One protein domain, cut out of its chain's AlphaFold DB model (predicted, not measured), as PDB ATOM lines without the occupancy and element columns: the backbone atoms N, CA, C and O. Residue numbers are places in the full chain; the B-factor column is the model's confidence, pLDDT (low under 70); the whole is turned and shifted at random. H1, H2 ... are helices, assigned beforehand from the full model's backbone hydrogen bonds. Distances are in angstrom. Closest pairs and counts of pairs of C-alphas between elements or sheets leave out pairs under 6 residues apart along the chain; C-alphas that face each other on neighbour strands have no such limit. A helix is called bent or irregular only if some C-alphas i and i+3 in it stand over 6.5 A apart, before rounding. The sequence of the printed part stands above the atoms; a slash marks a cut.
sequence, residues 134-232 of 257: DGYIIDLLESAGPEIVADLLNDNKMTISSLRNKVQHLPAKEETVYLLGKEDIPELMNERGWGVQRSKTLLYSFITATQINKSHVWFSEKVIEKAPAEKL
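What this domain is: This is residues 134 to 232 of the 257 residues of an uncharacterized protein of Desulfofundulus thermobenzoicus (UniProt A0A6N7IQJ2). Picture a cluster of crossed helices built on one helix bent like an L, with arms H1a and H1b: H5 packs on both arms, H4 on H1a and H5, and the long H3 crosses H4 while its residues 173 to 178 meet H1b. Little H6 packs on H1a at the last printed residues, and H2 sits in a low-confidence loop, touching no helix. The printed part has 99 residues with six named helices, H1 to H6 in that order, and no named strand; the class is all helix. It is compact, with a radius of gyration of the C-alphas of 13.2 A, and spans 36 by 35 by 22 A.

Where its parts are: Find C-alpha 134 at (181.287, 202.673, 118.845), where H1, residues 134 to 155, begins. By its hydrogen bonds it was assigned as one helix, but it is bent: C-alphas 143 and 146 are 9.0 A apart. Arm H1a, residues 134 to 143, is 14.5 A long, and arm H1b, residues 146 to 155, is 14.4 A long. Next come H2, residues 161 to 164, and H3, residues 173 to 191, which runs 25.4 A to C-alpha 191 at (184.053, 188.528, 138.137). H3 is irregular, with C-alphas 182 and 185 7.1 A apart, and has a kink of 33 degrees near residue 180. Look then for H4, residues 199 to 209, 15.5 A; H5, residues 216 to 226, 15.1 A; and H6, residues 229 to 232, ending at C-alpha 232 at (183.098, 197.974, 105.820).

How they stand to each other: Start at the hub, H1, whose arms stand about perpendicular at 75 degrees. H1a touches H5 at a steep tilt of 39 degrees, the same way; their closest C-alphas, Ile 137 and Ser 220, are 6.1 A apart. H1a also touches H4, closest at the C-alphas of Gly 135 and Ser 199, 5.6 A. H1a and H6 only just touch, with 3 pairs of C-alphas within 8 A, the closest those of Leu 140 and Lys 231, 6.9 A. H1b touches H5, closest at the C-alphas of Ile 148 and Lys 226, 5.6 A. Residues 173 to 178 of H3 alone touch H1b, closest at the C-alphas of Ala 150 and Glu 174, 5.1 A. H3 and H4 touch at a steep tilt of 57 degrees, opposite ways, with the C-alphas of Gly 181 and Phe 206 3.9 A apart. Every O i to N i+4 pair is within hydrogen-bond range in H1a, H1b, H4 and H5, and 12 of 15 are in H3; H2 and H6 are too short for such a pair.

The domain as a whole: The two C-alphas farthest apart, those of Arg 192 and Ala 229, are 38.2 A apart. The printed part has no cut and no long link. Look with care at residues 157 to 172, where pLDDT is under 70; the mean of the printed part is 84.6.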
ATOM      1  N   ASP A 134     180.263 203.638 118.426       94.25
ATOM      2  CA  ASP A 134     181.287 202.673 118.845       94.25
ATOM      3  C   ASP A 134     180.803 201.218 118.637       94.25
ATOM      4  O   ASP A 134     181.617 200.347 118.315       94.25
ATOM      5  N   GLY A 135     179.493 200.950 118.697       94.88
ATOM      6  CA  GLY A 135     178.888 199.660 118.353       94.88
ATOM      7  C   GLY A 135     179.203 199.173 116.929       94.88
ATOM      8  O   GLY A 135     179.420 197.981 116.723       94.88
ATOM      9  N   TYR A 136     179.338 200.069 115.941       96.25
ATOM     10  CA  TYR A 136     179.782 199.681 114.587       96.25
ATOM     11  C   TYR A 136     181.245 199.230 114.562       96.25
ATOM     12  O   TYR A 136     181.639 198.402 113.739       96.25
ATOM     13  N   ILE A 137     182.078 199.779 115.446       96.81
ATOM     14  CA  ILE A 137     183.486 199.388 115.556       96.81
ATOM     15  C   ILE A 137     183.589 197.994 116.172       96.81
ATOM     16  O   ILE A 137     184.394 197.186 115.710       96.81
ATOM     17  N   ILE A 138     182.747 197.701 117.167       95.38
ATOM     18  CA  ILE A 138     182.623 196.359 117.744       95.38
ATOM     19  C   ILE A 138     182.163 195.353 116.682       95.38
ATOM     20  O   ILE A 138     182.842 194.353 116.493       95.38
ATOM     21  N   ASP A 139     181.117 195.653 115.910       95.25
ATOM     22  CA  ASP A 139     180.624 194.779 114.826       95.25
ATOM     23  C   ASP A 139     181.710 194.495 113.753       95.25
ATOM     24  O   ASP A 139     181.872 193.380 113.242       95.25
ATOM     25  N   LEU A 140     182.570 195.478 113.452       95.81
ATOM     26  CA  LEU A 140     183.748 195.244 112.603       95.81
ATOM     27  C   LEU A 140     184.779 194.309 113.238       95.81
ATOM     28  O   LEU A 140     185.339 193.457 112.545       95.81
ATOM     29  N   LEU A 141     185.051 194.468 114.532       95.00
ATOM     30  CA  LEU A 141     185.956 193.582 115.262       95.00
ATOM     31  C   LEU A 141     185.379 192.171 115.375       95.00
ATOM     32  O   LEU A 141     186.125 191.210 115.266       95.00
ATOM     33  N   GLU A 142     184.068 192.011 115.509       92.69
ATOM     34  CA  GLU A 142     183.437 190.692 115.522       92.69
ATOM     35  C   GLU A 142     183.525 189.999 114.158       92.69
ATOM     36  O   GLU A 142     183.770 188.795 114.078       92.69
ATOM     37  N   SER A 143     183.385 190.762 113.071       92.12
ATOM     38  CA  SER A 143     183.345 190.215 111.712       92.12
ATOM     39  C   SER A 143     184.711 190.003 111.045       92.12
ATOM     40  O   SER A 143     184.780 189.239 110.073       92.12
ATOM     41  N   ALA A 144     185.768 190.676 111.518       91.25
ATOM     42  CA  ALA A 144     187.125 190.621 110.951       91.25
ATOM     43  C   ALA A 144     188.250 190.808 111.997       91.25
ATOM     44  O   ALA A 144     189.371 191.201 111.666       91.25
ATOM     45  N   GLY A 145     187.968 190.541 113.272       87.38
ATOM     46  CA  GLY A 145     188.843 190.856 114.405       87.38
ATOM     47  C   GLY A 145     190.267 190.326 114.307       87.38
ATOM     48  O   GLY A 145     191.190 191.136 114.391       87.38
ATOM     49  N   PRO A 146     190.486 189.015 114.099       88.62
ATOM     50  CA  PRO A 146     191.836 188.459 114.015       88.62
ATOM     51  C   PRO A 146     192.695 189.107 112.918       88.62
ATOM     52  O   PRO A 146     193.856 189.428 113.163       88.62
ATOM     53  N   GLU A 147     192.120 189.379 111.743       90.75
ATOM     54  CA  GLU A 147     192.811 190.035 110.622       90.75
ATOM     55  C   GLU A 147     193.193 191.482 110.971       90.75
ATOM     56  O   GLU A 147     194.338 191.902 110.790       90.75
ATOM     57  N   ILE A 148     192.253 192.233 111.553       92.00
ATOM     58  CA  ILE A 148     192.477 193.616 111.991       92.00
ATOM     59  C   ILE A 148     193.539 193.668 113.097       92.00
ATOM     60  O   ILE A 148     194.425 194.524 113.070       92.00
ATOM     61  N   VAL A 149     193.486 192.747 114.063       89.31
ATOM     62  CA  VAL A 149     194.467 192.640 115.151       89.31
ATOM     63  C   VAL A 149     195.849 192.290 114.606       89.31
ATOM     64  O   VAL A 149     196.831 192.903 115.030       89.31
ATOM     65  N   ALA A 150     195.952 191.368 113.645       86.50
ATOM     66  CA  ALA A 150     197.222 191.033 113.003       86.50
ATOM     67  C   ALA A 150     197.878 192.279 112.379       86.50
ATOM     68  O   ALA A 150     199.045 192.577 112.656       86.50
ATOM     69  N   ASP A 151     197.109 193.061 111.621       88.25
ATOM     70  CA  ASP A 151     197.583 194.301 111.003       88.25
ATOM     71  C   ASP A 151     197.981 195.369 112.028       88.25
ATOM     72  O   ASP A 151     199.010 196.036 111.876       88.25
ATOM     73  N   LEU A 152     197.204 195.521 113.103       86.88
ATOM     74  CA  LEU A 152     197.511 196.451 114.192       86.88
ATOM     75  C   LEU A 152     198.822 196.094 114.900       86.88
ATOM     76  O   LEU A 152     199.626 196.981 115.207       86.88
ATOM     77  N   LEU A 153     199.064 194.809 115.158       83.56
ATOM     78  CA  LEU A 153     200.292 194.342 115.804       83.56
ATOM     79  C   LEU A 153     201.521 194.546 114.906       83.56
ATOM     80  O   LEU A 153     202.594 194.896 115.413       83.56
ATOM     81  N   ASN A 154     201.361 194.365 113.592       81.75
ATOM     82  CA  ASN A 154     202.416 194.586 112.602       81.75
ATOM     83  C   ASN A 154     202.819 196.067 112.518       81.75
ATOM     84  O   ASN A 154     204.005 196.386 112.640       81.75
ATOM     85  N   ASP A 155     201.848 196.978 112.394       78.81
ATOM     86  CA  ASP A 155     202.095 198.425 112.296       78.81
ATOM     87  C   ASP A 155     202.835 198.984 113.524       78.81
ATOM     88  O   ASP A 155     203.691 199.863 113.405       78.81
ATOM     89  N   ASN A 156     202.531 198.460 114.714       71.56
ATOM     90  CA  ASN A 156     203.113 198.936 115.970       71.56
ATOM     91  C   ASN A 156     204.460 198.279 116.312       71.56
ATOM     92  O   ASN A 156     204.991 198.516 117.398       71.56
ATOM     93  N   LYS A 157     205.030 197.461 115.409       66.56
ATOM     94  CA  LYS A 157     206.288 196.714 115.620       66.56
ATOM     95  C   LYS A 157     206.310 195.976 116.962       66.56
ATOM     96  O   LYS A 157     207.347 195.862 117.621       66.56
ATOM     97  N   MET A 158     205.148 195.488 117.382       60.38
ATOM     98  CA  MET A 158     204.988 194.827 118.664       60.38
ATOM     99  C   MET A 158     205.586 193.420 118.600       60.38
ATOM    100  O   MET A 158     204.932 192.421 118.263       60.38
ATOM    101  N   THR A 159     206.868 193.340 118.948       53.94
ATOM    102  CA  THR A 159     207.558 192.076 119.208       53.94
ATOM    103  C   THR A 159     207.099 191.568 120.567       53.94
ATOM    104  O   THR A 159     207.649 191.920 121.604       53.94
ATOM    105  N   ILE A 160     206.052 190.745 120.574       52.97
ATOM    106  CA  ILE A 160     205.544 190.106 121.789       52.97
ATOM    107  C   ILE A 160     206.462 188.929 122.175       52.97
ATOM    108  O   ILE A 160     206.061 187.768 122.204       52.97
ATOM    109  N   SER A 161     207.744 189.206 122.404       50.22
ATOM    110  CA  SER A 161     208.721 188.207 122.845       50.22
ATOM    111  C   SER A 161     208.431 187.709 124.268       50.22
ATOM    112  O   SER A 161     208.814 186.595 124.609       50.22
ATOM    113  N   SER A 162     207.688 188.475 125.076       47.69
ATOM    114  CA  SER A 162     207.313 188.109 126.447       47.69
ATOM    115  C   SER A 162     206.120 187.143 126.555       47.69
ATOM    116  O   SER A 162     206.154 186.276 127.424       47.69
ATOM    117  N   LEU A 163     205.102 187.214 125.679       47.53
ATOM    118  CA  LEU A 163     203.995 186.227 125.675       47.53
ATOM    119  C   LEU A 163     204.404 184.908 124.997       47.53
ATOM    120  O   LEU A 163     203.998 183.837 125.439       47.53
ATOM    121  N   ARG A 164     205.285 184.965 123.985       43.22
ATOM    122  CA  ARG A 164     205.741 183.788 123.218       43.22
ATOM    123  C   ARG A 164     206.477 182.747 124.070       43.22
ATOM    124  O   ARG A 164     206.413 181.560 123.773       43.22
ATOM    125  N   ASN A 165     207.139 183.184 125.143       44.31
ATOM    126  CA  ASN A 165     207.851 182.291 126.063       44.31
ATOM    127  C   ASN A 165     206.939 181.611 127.091       44.31
ATOM    128  O   ASN A 165     207.372 180.658 127.729       44.31
ATOM    129  N   LYS A 166     205.696 182.078 127.268       43.66
ATOM    130  CA  LYS A 166     204.745 181.465 128.204       43.66
ATOM    131  C   LYS A 166     203.704 180.589 127.525       43.66
ATOM    132  O   LYS A 166     203.101 179.771 128.209       43.66
ATOM    133  N   VAL A 167     203.498 180.730 126.213       43.28
ATOM    134  CA  VAL A 167     202.426 179.992 125.546       43.28
ATOM    135  C   VAL A 167     202.816 179.502 124.155       43.28
ATOM    136  O   VAL A 167     202.538 180.123 123.138       43.28
ATOM    137  N   GLN A 168     203.487 178.350 124.124       45.50
ATOM    138  CA  GLN A 168     203.833 177.615 122.899       45.50
ATOM    139  C   GLN A 168     202.669 176.759 122.353       45.50
ATOM    140  O   GLN A 168     202.835 176.090 121.337       45.50
ATOM    141  N   HIS A 169     201.501 176.778 123.007       49.97
ATOM    142  CA  HIS A 169     200.356 175.908 122.696       49.97
ATOM    143  C   HIS A 169     199.045 176.651 122.397       49.97
ATOM    144  O   HIS A 169     198.012 176.002 122.262       49.97
ATOM    145  N   LEU A 170     199.058 177.985 122.310       50.53
ATOM    146  CA  LEU A 170     197.859 178.750 121.960       50.53
ATOM    147  C   LEU A 170     197.713 178.918 120.436       50.53
ATOM    148  O   LEU A 170     198.720 178.822 119.726       50.53
ATOM    149  N   PRO A 171     196.477 179.153 119.943       54.94
ATOM    150  CA  PRO A 171     196.185 179.534 118.558       54.94
ATOM    151  C   PRO A 171     197.014 180.738 118.076       54.94
ATOM    152  O   PRO A 171     197.810 181.309 118.827       54.94
ATOM    153  N   ALA A 172     196.852 181.122 116.802       63.25
ATOM    154  CA  ALA A 172     197.630 182.193 116.178       63.25
ATOM    155  C   ALA A 172     197.725 183.440 117.087       63.25
ATOM    156  O   ALA A 172     196.798 183.777 117.828       63.25
ATOM    157  N   LYS A 173     198.881 184.117 117.075       76.69
ATOM    158  CA  LYS A 173     199.219 185.216 118.005       76.69
ATOM    159  C   LYS A 173     198.128 186.296 118.035       76.69
ATOM    160  O   LYS A 173     197.810 186.836 119.090       76.69
ATOM    161  N   GLU A 174     197.586 186.608 116.870       83.88
ATOM    162  CA  GLU A 174     196.500 187.545 116.618       83.88
ATOM    163  C   GLU A 174     195.159 187.074 117.186       83.88
ATOM    164  O   GLU A 174     194.453 187.871 117.795       83.88
ATOM    165  N   GLU A 175     194.847 185.784 117.076       86.00
ATOM    166  CA  GLU A 175     193.637 185.178 117.631       86.00
ATOM    167  C   GLU A 175     193.667 185.221 119.160       86.00
ATOM    168  O   GLU A 175     192.692 185.621 119.783       86.00
ATOM    169  N   THR A 176     194.825 184.948 119.769       86.38
ATOM    170  CA  THR A 176     194.999 185.087 121.225       86.38
ATOM    171  C   THR A 176     194.783 186.532 121.692       86.38
ATOM    172  O   THR A 176     194.083 186.765 122.671       86.38
ATOM    173  N   VAL A 177     195.367 187.524 121.009       88.50
ATOM    174  CA  VAL A 177     195.188 188.944 121.377       88.50
ATOM    175  C   VAL A 177     193.746 189.403 121.159       88.50
ATOM    176  O   VAL A 177     193.219 190.174 121.958       88.50
ATOM    177  N   TYR A 178     193.103 188.922 120.099       92.50
ATOM    178  CA  TYR A 178     191.695 189.183 119.844       92.50
ATOM    179  C   TYR A 178     190.805 188.613 120.958       92.50
ATOM    180  O   TYR A 178     190.016 189.363 121.532       92.50
ATOM    181  N   LEU A 179     190.981 187.336 121.322       92.62
ATOM    182  CA  LEU A 179     190.227 186.678 122.397       92.62
ATOM    183  C   LEU A 179     190.469 187.335 123.760       92.62
ATOM    184  O   LEU A 179     189.514 187.585 124.483       92.62
ATOM    185  N   LEU A 180     191.705 187.748 124.063       92.00
ATOM    186  CA  LEU A 180     192.006 188.516 125.279       92.00
ATOM    187  C   LEU A 180     191.164 189.795 125.387       92.00
ATOM    188  O   LEU A 180     190.678 190.141 126.463       92.00
ATOM    189  N   GLY A 181     191.020 190.528 124.279       92.56
ATOM    190  CA  GLY A 181     190.240 191.764 124.243       92.56
ATOM    191  C   GLY A 181     188.736 191.517 124.282       92.56
ATOM    192  O   GLY A 181     188.012 192.258 124.944       92.56
ATOM    193  N   LYS A 182     188.274 190.477 123.589       94.25
ATOM    194  CA  LYS A 182     186.856 190.158 123.428       94.25
ATOM    195  C   LYS A 182     186.252 189.446 124.643       94.25
ATOM    196  O   LYS A 182     185.103 189.716 124.973       94.25
ATOM    197  N   GLU A 183     186.996 188.539 125.272       93.06
ATOM    198  CA  GLU A 183     186.476 187.556 126.234       93.06
ATOM    199  C   GLU A 183     187.212 187.659 127.577       93.06
ATOM    200  O   GLU A 183     186.618 188.120 128.550       93.06
ATOM    201  N   ASP A 184     188.515 187.360 127.632       92.19
ATOM    202  CA  ASP A 184     189.233 187.199 128.910       92.19
ATOM    203  C   ASP A 184     189.232 188.465 129.792       92.19
ATOM    204  O   ASP A 184     189.030 188.394 131.007       92.19
ATOM    205  N   ILE A 185     189.483 189.646 129.209       92.94
ATOM    206  CA  ILE A 185     189.460 190.909 129.965       92.94
ATOM    207  C   ILE A 185     188.028 191.234 130.430       92.94
ATOM    208  O   ILE A 185     187.857 191.500 131.624       92.94
ATOM    209  N   PRO A 186     186.998 191.224 129.558       94.25
ATOM    210  CA  PRO A 186     185.611 191.389 129.989       94.25
ATOM    211  C   PRO A 186     185.153 190.407 131.076       94.25
ATOM    212  O   PRO A 186     184.511 190.839 132.036       94.25
ATOM    213  N   GLU A 187     185.506 189.122 130.977       94.62
ATOM    214  CA  GLU A 187     185.178 188.103 131.984       94.62
ATOM    215  C   GLU A 187     185.822 188.428 133.333       94.62
ATOM    216  O   GLU A 187     185.126 188.509 134.349       94.62
ATOM    217  N   LEU A 188     187.122 188.741 133.339       93.88
ATOM    218  CA  LEU A 188     187.837 189.152 134.548       93.88
ATOM    219  C   LEU A 188     187.209 190.395 135.193       93.88
ATOM    220  O   LEU A 188     187.104 190.486 136.417       93.88
ATOM    221  N   MET A 189     186.798 191.376 134.388       93.94
ATOM    222  CA  MET A 189     186.112 192.571 134.886       93.94
ATOM    223  C   MET A 189     184.752 192.222 135.498       93.94
ATOM    224  O   MET A 189     184.402 192.747 136.559       93.94
ATOM    225  N   ASN A 190     184.001 191.315 134.874       93.31
ATOM    226  CA  ASN A 190     182.703 190.869 135.365       93.31
ATOM    227  C   ASN A 190     182.810 190.136 136.713       93.31
ATOM    228  O   ASN A 190     182.081 190.469 137.645       93.31
ATOM    229  N   GLU A 191     183.777 189.227 136.869       94.19
ATOM    230  CA  GLU A 191     184.053 188.528 138.137       94.19
ATOM    231  C   GLU A 191     184.383 189.483 139.296       94.19
ATOM    232  O   GLU A 191     184.160 189.170 140.467       94.19
ATOM    233  N   ARG A 192     184.907 190.673 138.980       92.94
ATOM    234  CA  ARG A 192     185.254 191.724 139.948       92.94
ATOM    235  C   ARG A 192     184.124 192.721 140.214       92.94
ATOM    236  O   ARG A 192     184.323 193.651 140.993       92.94
ATOM    237  N   GLY A 193     182.954 192.541 139.601       91.56
ATOM    238  CA  GLY A 193     181.823 193.463 139.727       91.56
ATOM    239  C   GLY A 193     181.965 194.740 138.891       91.56
ATOM    240  O   GLY A 193     181.280 195.726 139.159       91.56
ATOM    241  N   TRP A 194     182.840 194.739 137.883       91.00
ATOM    242  CA  TRP A 194     183.069 195.849 136.950       91.00
ATOM    243  C   TRP A 194     182.678 195.470 135.519       91.00
ATOM    244  O   TRP A 194     183.375 195.827 134.573       91.00
ATOM    245  N   GLY A 195     181.591 194.710 135.358       88.00
ATOM    246  CA  GLY A 195     181.161 194.183 134.061       88.00
ATOM    247  C   GLY A 195     181.093 195.253 132.966       88.00
ATOM    248  O   GLY A 195     180.712 196.401 133.208       88.00
ATOM    249  N   VAL A 196     181.461 194.867 131.746       87.81
ATOM    250  CA  VAL A 196     181.473 195.751 130.576       87.81
ATOM    251  C   VAL A 196     180.039 196.119 130.197       87.81
ATOM    252  O   VAL A 196     179.286 195.272 129.737       87.81
ATOM    253  N   GLN A 197     179.665 197.386 130.394       87.75
ATOM    254  CA  GLN A 197     178.324 197.876 130.052       87.75
ATOM    255  C   GLN A 197     178.286 198.590 128.693       87.75
ATOM    256  O   GLN A 197     177.324 198.459 127.965       87.75
ATOM    257  N   ARG A 198     179.333 199.324 128.299       90.12
ATOM    258  CA  ARG A 198     179.305 200.180 127.096       90.12
ATOM    259  C   ARG A 198     180.256 199.687 126.010       90.12
ATOM    260  O   ARG A 198     181.324 199.161 126.341       90.12
ATOM    261  N   SER A 199     179.938 199.961 124.740       93.00
ATOM    262  CA  SER A 199     180.805 199.680 123.580       93.00
ATOM    263  C   SER A 199     182.209 200.240 123.789       93.00
ATOM    264  O   SER A 199     183.209 199.553 123.600       93.00
ATOM    265  N   LYS A 200     182.293 201.466 124.313       92.44
ATOM    266  CA  LYS A 200     183.553 202.134 124.650       92.44
ATOM    267  C   LYS A 200     184.429 201.352 125.628       92.44
ATOM    268  O   LYS A 200     185.649 201.325 125.477       92.44
ATOM    269  N   THR A 201     183.831 200.721 126.637       92.50
ATOM    270  CA  THR A 201     184.570 199.903 127.611       92.50
ATOM    271  C   THR A 201     185.107 198.636 126.947       92.50
ATOM    272  O   THR A 201     186.257 198.274 127.188       92.50
ATOM    273  N   LEU A 202     184.326 198.024 126.051       94.44
ATOM    274  CA  LEU A 202     184.773 196.887 125.244       94.44
ATOM    275  C   LEU A 202     185.891 197.285 124.262       94.44
ATOM    276  O   LEU A 202     186.867 196.568 124.091       94.44
ATOM    277  N   LEU A 203     185.850 198.482 123.672       94.81
ATOM    278  CA  LEU A 203     186.984 198.979 122.883       94.81
ATOM    279  C   LEU A 203     188.255 199.097 123.736       94.81
ATOM    280  O   LEU A 203     189.344 198.753 123.273       94.81
ATOM    281  N   TYR A 204     188.143 199.527 124.997       94.19
ATOM    282  CA  TYR A 204     189.296 199.594 125.896       94.19
ATOM    283  C   TYR A 204     189.859 198.226 126.286       94.19
ATOM    284  O   TYR A 204     191.070 198.140 126.514       94.19
ATOM    285  N   SER A 205     189.063 197.154 126.314       94.31
ATOM    286  CA  SER A 205     189.617 195.811 126.516       94.31
ATOM    287  C   SER A 205     190.454 195.370 125.315       94.31
ATOM    288  O   SER A 205     191.568 194.889 125.513       94.31
ATOM    289  N   PHE A 206     190.034 195.649 124.076       93.62
ATOM    290  CA  PHE A 206     190.872 195.417 122.889       93.62
ATOM    291  C   PHE A 206     192.149 196.265 122.880       93.62
ATOM    292  O   PHE A 206     193.236 195.766 122.580       93.62
ATOM    293  N   ILE A 207     192.056 197.544 123.246       91.94
ATOM    294  CA  ILE A 207     193.222 198.438 123.366       91.94
ATOM    295  C   ILE A 207     194.204 197.902 124.415       91.94
ATOM    296  O   ILE A 207     195.416 197.894 124.195       91.94
ATOM    297  N   THR A 208     193.676 197.397 125.530       90.69
ATOM    298  CA  THR A 208     194.468 196.776 126.593       90.69
ATOM    299  C   THR A 208     195.112 195.480 126.109       90.69
ATOM    300  O   THR A 208     196.318 195.310 126.271       90.69
ATOM    301  N   ALA A 209     194.369 194.587 125.455       89.62
ATOM    302  CA  ALA A 209     194.903 193.331 124.926       89.62
ATOM    303  C   ALA A 209     196.008 193.567 123.887       89.62
ATOM    304  O   ALA A 209     197.054 192.916 123.904       89.62
ATOM    305  N   THR A 210     195.816 194.562 123.021       86.25
ATOM    306  CA  THR A 210     196.810 194.978 122.026       86.25
ATOM    307  C   THR A 210     197.944 195.819 122.617       86.25
ATOM    308  O   THR A 210     198.891 196.112 121.898       86.25
ATOM    309  N   GLN A 211     197.888 196.205 123.900       84.75
ATOM    310  CA  GLN A 211     198.859 197.079 124.581       84.75
ATOM    311  C   GLN A 211     199.146 198.386 123.817       84.75
ATOM    312  O   GLN A 211     200.230 198.970 123.901       84.75
ATOM    313  N   ILE A 212     198.164 198.864 123.055       79.31
ATOM    314  CA  ILE A 212     198.281 200.099 122.292       79.31
ATOM    315  C   ILE A 212     197.974 201.253 123.247       79.31
ATOM    316  O   ILE A 212     196.836 201.470 123.639       79.31
ATOM    317  N   ASN A 213     198.978 202.047 123.615       78.69
ATOM    318  CA  ASN A 213     198.780 203.219 124.478       78.69
ATOM    319  C   ASN A 213     198.196 204.419 123.694       78.69
ATOM    320  O   ASN A 213     198.867 205.437 123.490       78.69
ATOM    321  N   LYS A 214     196.978 204.266 123.161       85.81
ATOM    322  CA  LYS A 214     196.250 205.264 122.356       85.81
ATOM    323  C   LYS A 214     194.778 205.331 122.772       85.81
ATOM    324  O   LYS A 214     194.273 204.456 123.462       85.81
ATOM    325  N   SER A 215     194.093 206.397 122.359       88.31
ATOM    326  CA  SER A 215     192.666 206.581 122.636       88.31
ATOM    327  C   SER A 215     191.792 205.609 121.834       88.31
ATOM    328  O   SER A 215     192.173 205.194 120.739       88.31
ATOM    329  N   HIS A 216     190.581 205.327 122.333       91.38
ATOM    330  CA  HIS A 216     189.556 204.584 121.580       91.38
ATOM    331  C   HIS A 216     189.269 205.203 120.208       91.38
ATOM    332  O   HIS A 216     189.214 204.478 119.233       91.38
ATOM    333  N   VAL A 217     189.238 206.533 120.095       90.62
ATOM    334  CA  VAL A 217     189.067 207.236 118.810       90.62
ATOM    335  C   VAL A 217     190.146 206.846 117.789       90.62
ATOM    336  O   VAL A 217     189.838 206.531 116.642       90.62
ATOM    337  N   TRP A 218     191.420 206.838 118.202       90.94
ATOM    338  CA  TRP A 218     192.522 206.407 117.334       90.94
ATOM    339  C   TRP A 218     192.404 204.922 116.983       90.94
ATOM    340  O   TRP A 218     192.664 204.527 115.848       90.94
ATOM    341  N   PHE A 219     192.016 204.101 117.958       93.12
ATOM    342  CA  PHE A 219     191.851 202.667 117.765       93.12
ATOM    343  C   PHE A 219     190.737 202.375 116.755       93.12
ATOM    344  O   PHE A 219     190.997 201.707 115.757       93.12
ATOM    345  N   SER A 220     189.556 202.969 116.927       94.81
ATOM    346  CA  SER A 220     188.427 202.900 115.996       94.81
ATOM    347  C   SER A 220     188.820 203.361 114.592       94.81
ATOM    348  O   SER A 220     188.538 202.677 113.610       94.81
ATOM    349  N   GLU A 221     189.562 204.470 114.478       93.56
ATOM    350  CA  GLU A 221     190.096 204.940 113.194       93.56
ATOM    351  C   GLU A 221     190.936 203.853 112.497       93.56
ATOM    352  O   GLU A 221     190.830 203.668 111.278       93.56
ATOM    353  N   LYS A 222     191.767 203.127 113.254       93.62
ATOM    354  CA  LYS A 222     192.613 202.056 112.721       93.62
ATOM    355  C   LYS A 222     191.860 200.774 112.415       93.62
ATOM    356  O   LYS A 222     192.147 200.175 111.383       93.62
ATOM    357  N   VAL A 223     190.871 200.402 113.220       95.75
ATOM    358  CA  VAL A 223     189.964 199.285 112.917       95.75
ATOM    359  C   VAL A 223     189.319 199.494 111.544       95.75
ATOM    360  O   VAL A 223     189.423 198.629 110.678       95.75
ATOM    361  N   ILE A 224     188.773 200.683 111.274       96.69
ATOM    362  CA  ILE A 224     188.164 201.010 109.970       96.69
ATOM    363  C   ILE A 224     189.212 201.025 108.844       96.69
ATOM    364  O   ILE A 224     188.974 200.555 107.725       96.69
ATOM    365  N   GLU A 225     190.394 201.582 109.112       95.19
ATOM    366  CA  GLU A 225     191.485 201.640 108.138       95.19
ATOM    367  C   GLU A 225     191.933 200.246 107.685       95.19
ATOM    368  O   GLU A 225     192.182 200.062 106.492       95.19
ATOM    369  N   LYS A 226     191.981 199.273 108.599       94.12
ATOM    370  CA  LYS A 226     192.454 197.907 108.335       94.12
ATOM    371  C   LYS A 226     191.358 196.942 107.895       94.12
ATOM    372  O   LYS A 226     191.648 196.018 107.149       94.12
ATOM    373  N   ALA A 227     190.103 197.194 108.258       96.06
ATOM    374  CA  ALA A 227     189.000 196.317 107.884       96.06
ATOM    375  C   ALA A 227     188.893 196.115 106.352       96.06
ATOM    376  O   ALA A 227     189.028 197.089 105.584       96.06
ATOM    377  N   PRO A 228     188.598 194.882 105.891       94.88
ATOM    378  CA  PRO A 228     188.328 194.604 104.486       94.88
ATOM    379  C   PRO A 228     187.175 195.452 103.947       94.88
ATOM    380  O   PRO A 228     186.189 195.729 104.633       94.88
ATOM    381  N   ALA A 229     187.275 195.868 102.683       95.81
ATOM    382  CA  ALA A 229     186.314 196.802 102.098       95.81
ATOM    383  C   ALA A 229     184.887 196.220 102.003       95.81
ATOM    384  O   ALA A 229     183.914 196.972 102.022       95.81
ATOM    385  N   GLU A 230     184.753 194.900 101.897       96.38
ATOM    386  CA  GLU A 230     183.470 194.190 101.944       96.38
ATOM    387  C   GLU A 230     182.817 194.256 103.333       96.38
ATOM    388  O   GLU A 230     181.631 194.560 103.436       96.38
ATOM    389  N   LYS A 231     183.602 194.087 104.406       96.94
ATOM    390  CA  LYS A 231     183.126 194.162 105.794       96.94
ATOM    391  C   LYS A 231     182.699 195.577 106.144       96.94
ATOM    392  O   LYS A 231     181.634 195.776 106.715       96.94
ATOM    393  N   LEU A 232     183.470 196.567 105.694       97.31
ATOM    394  CA  LEU A 232     183.098 197.974 105.820       97.31
ATOM    395  C   LEU A 232     181.764 198.283 105.132       97.31
ATOM    396  O   LEU A 232     180.946 198.989 105.709       97.31
TER     397      LEU A 232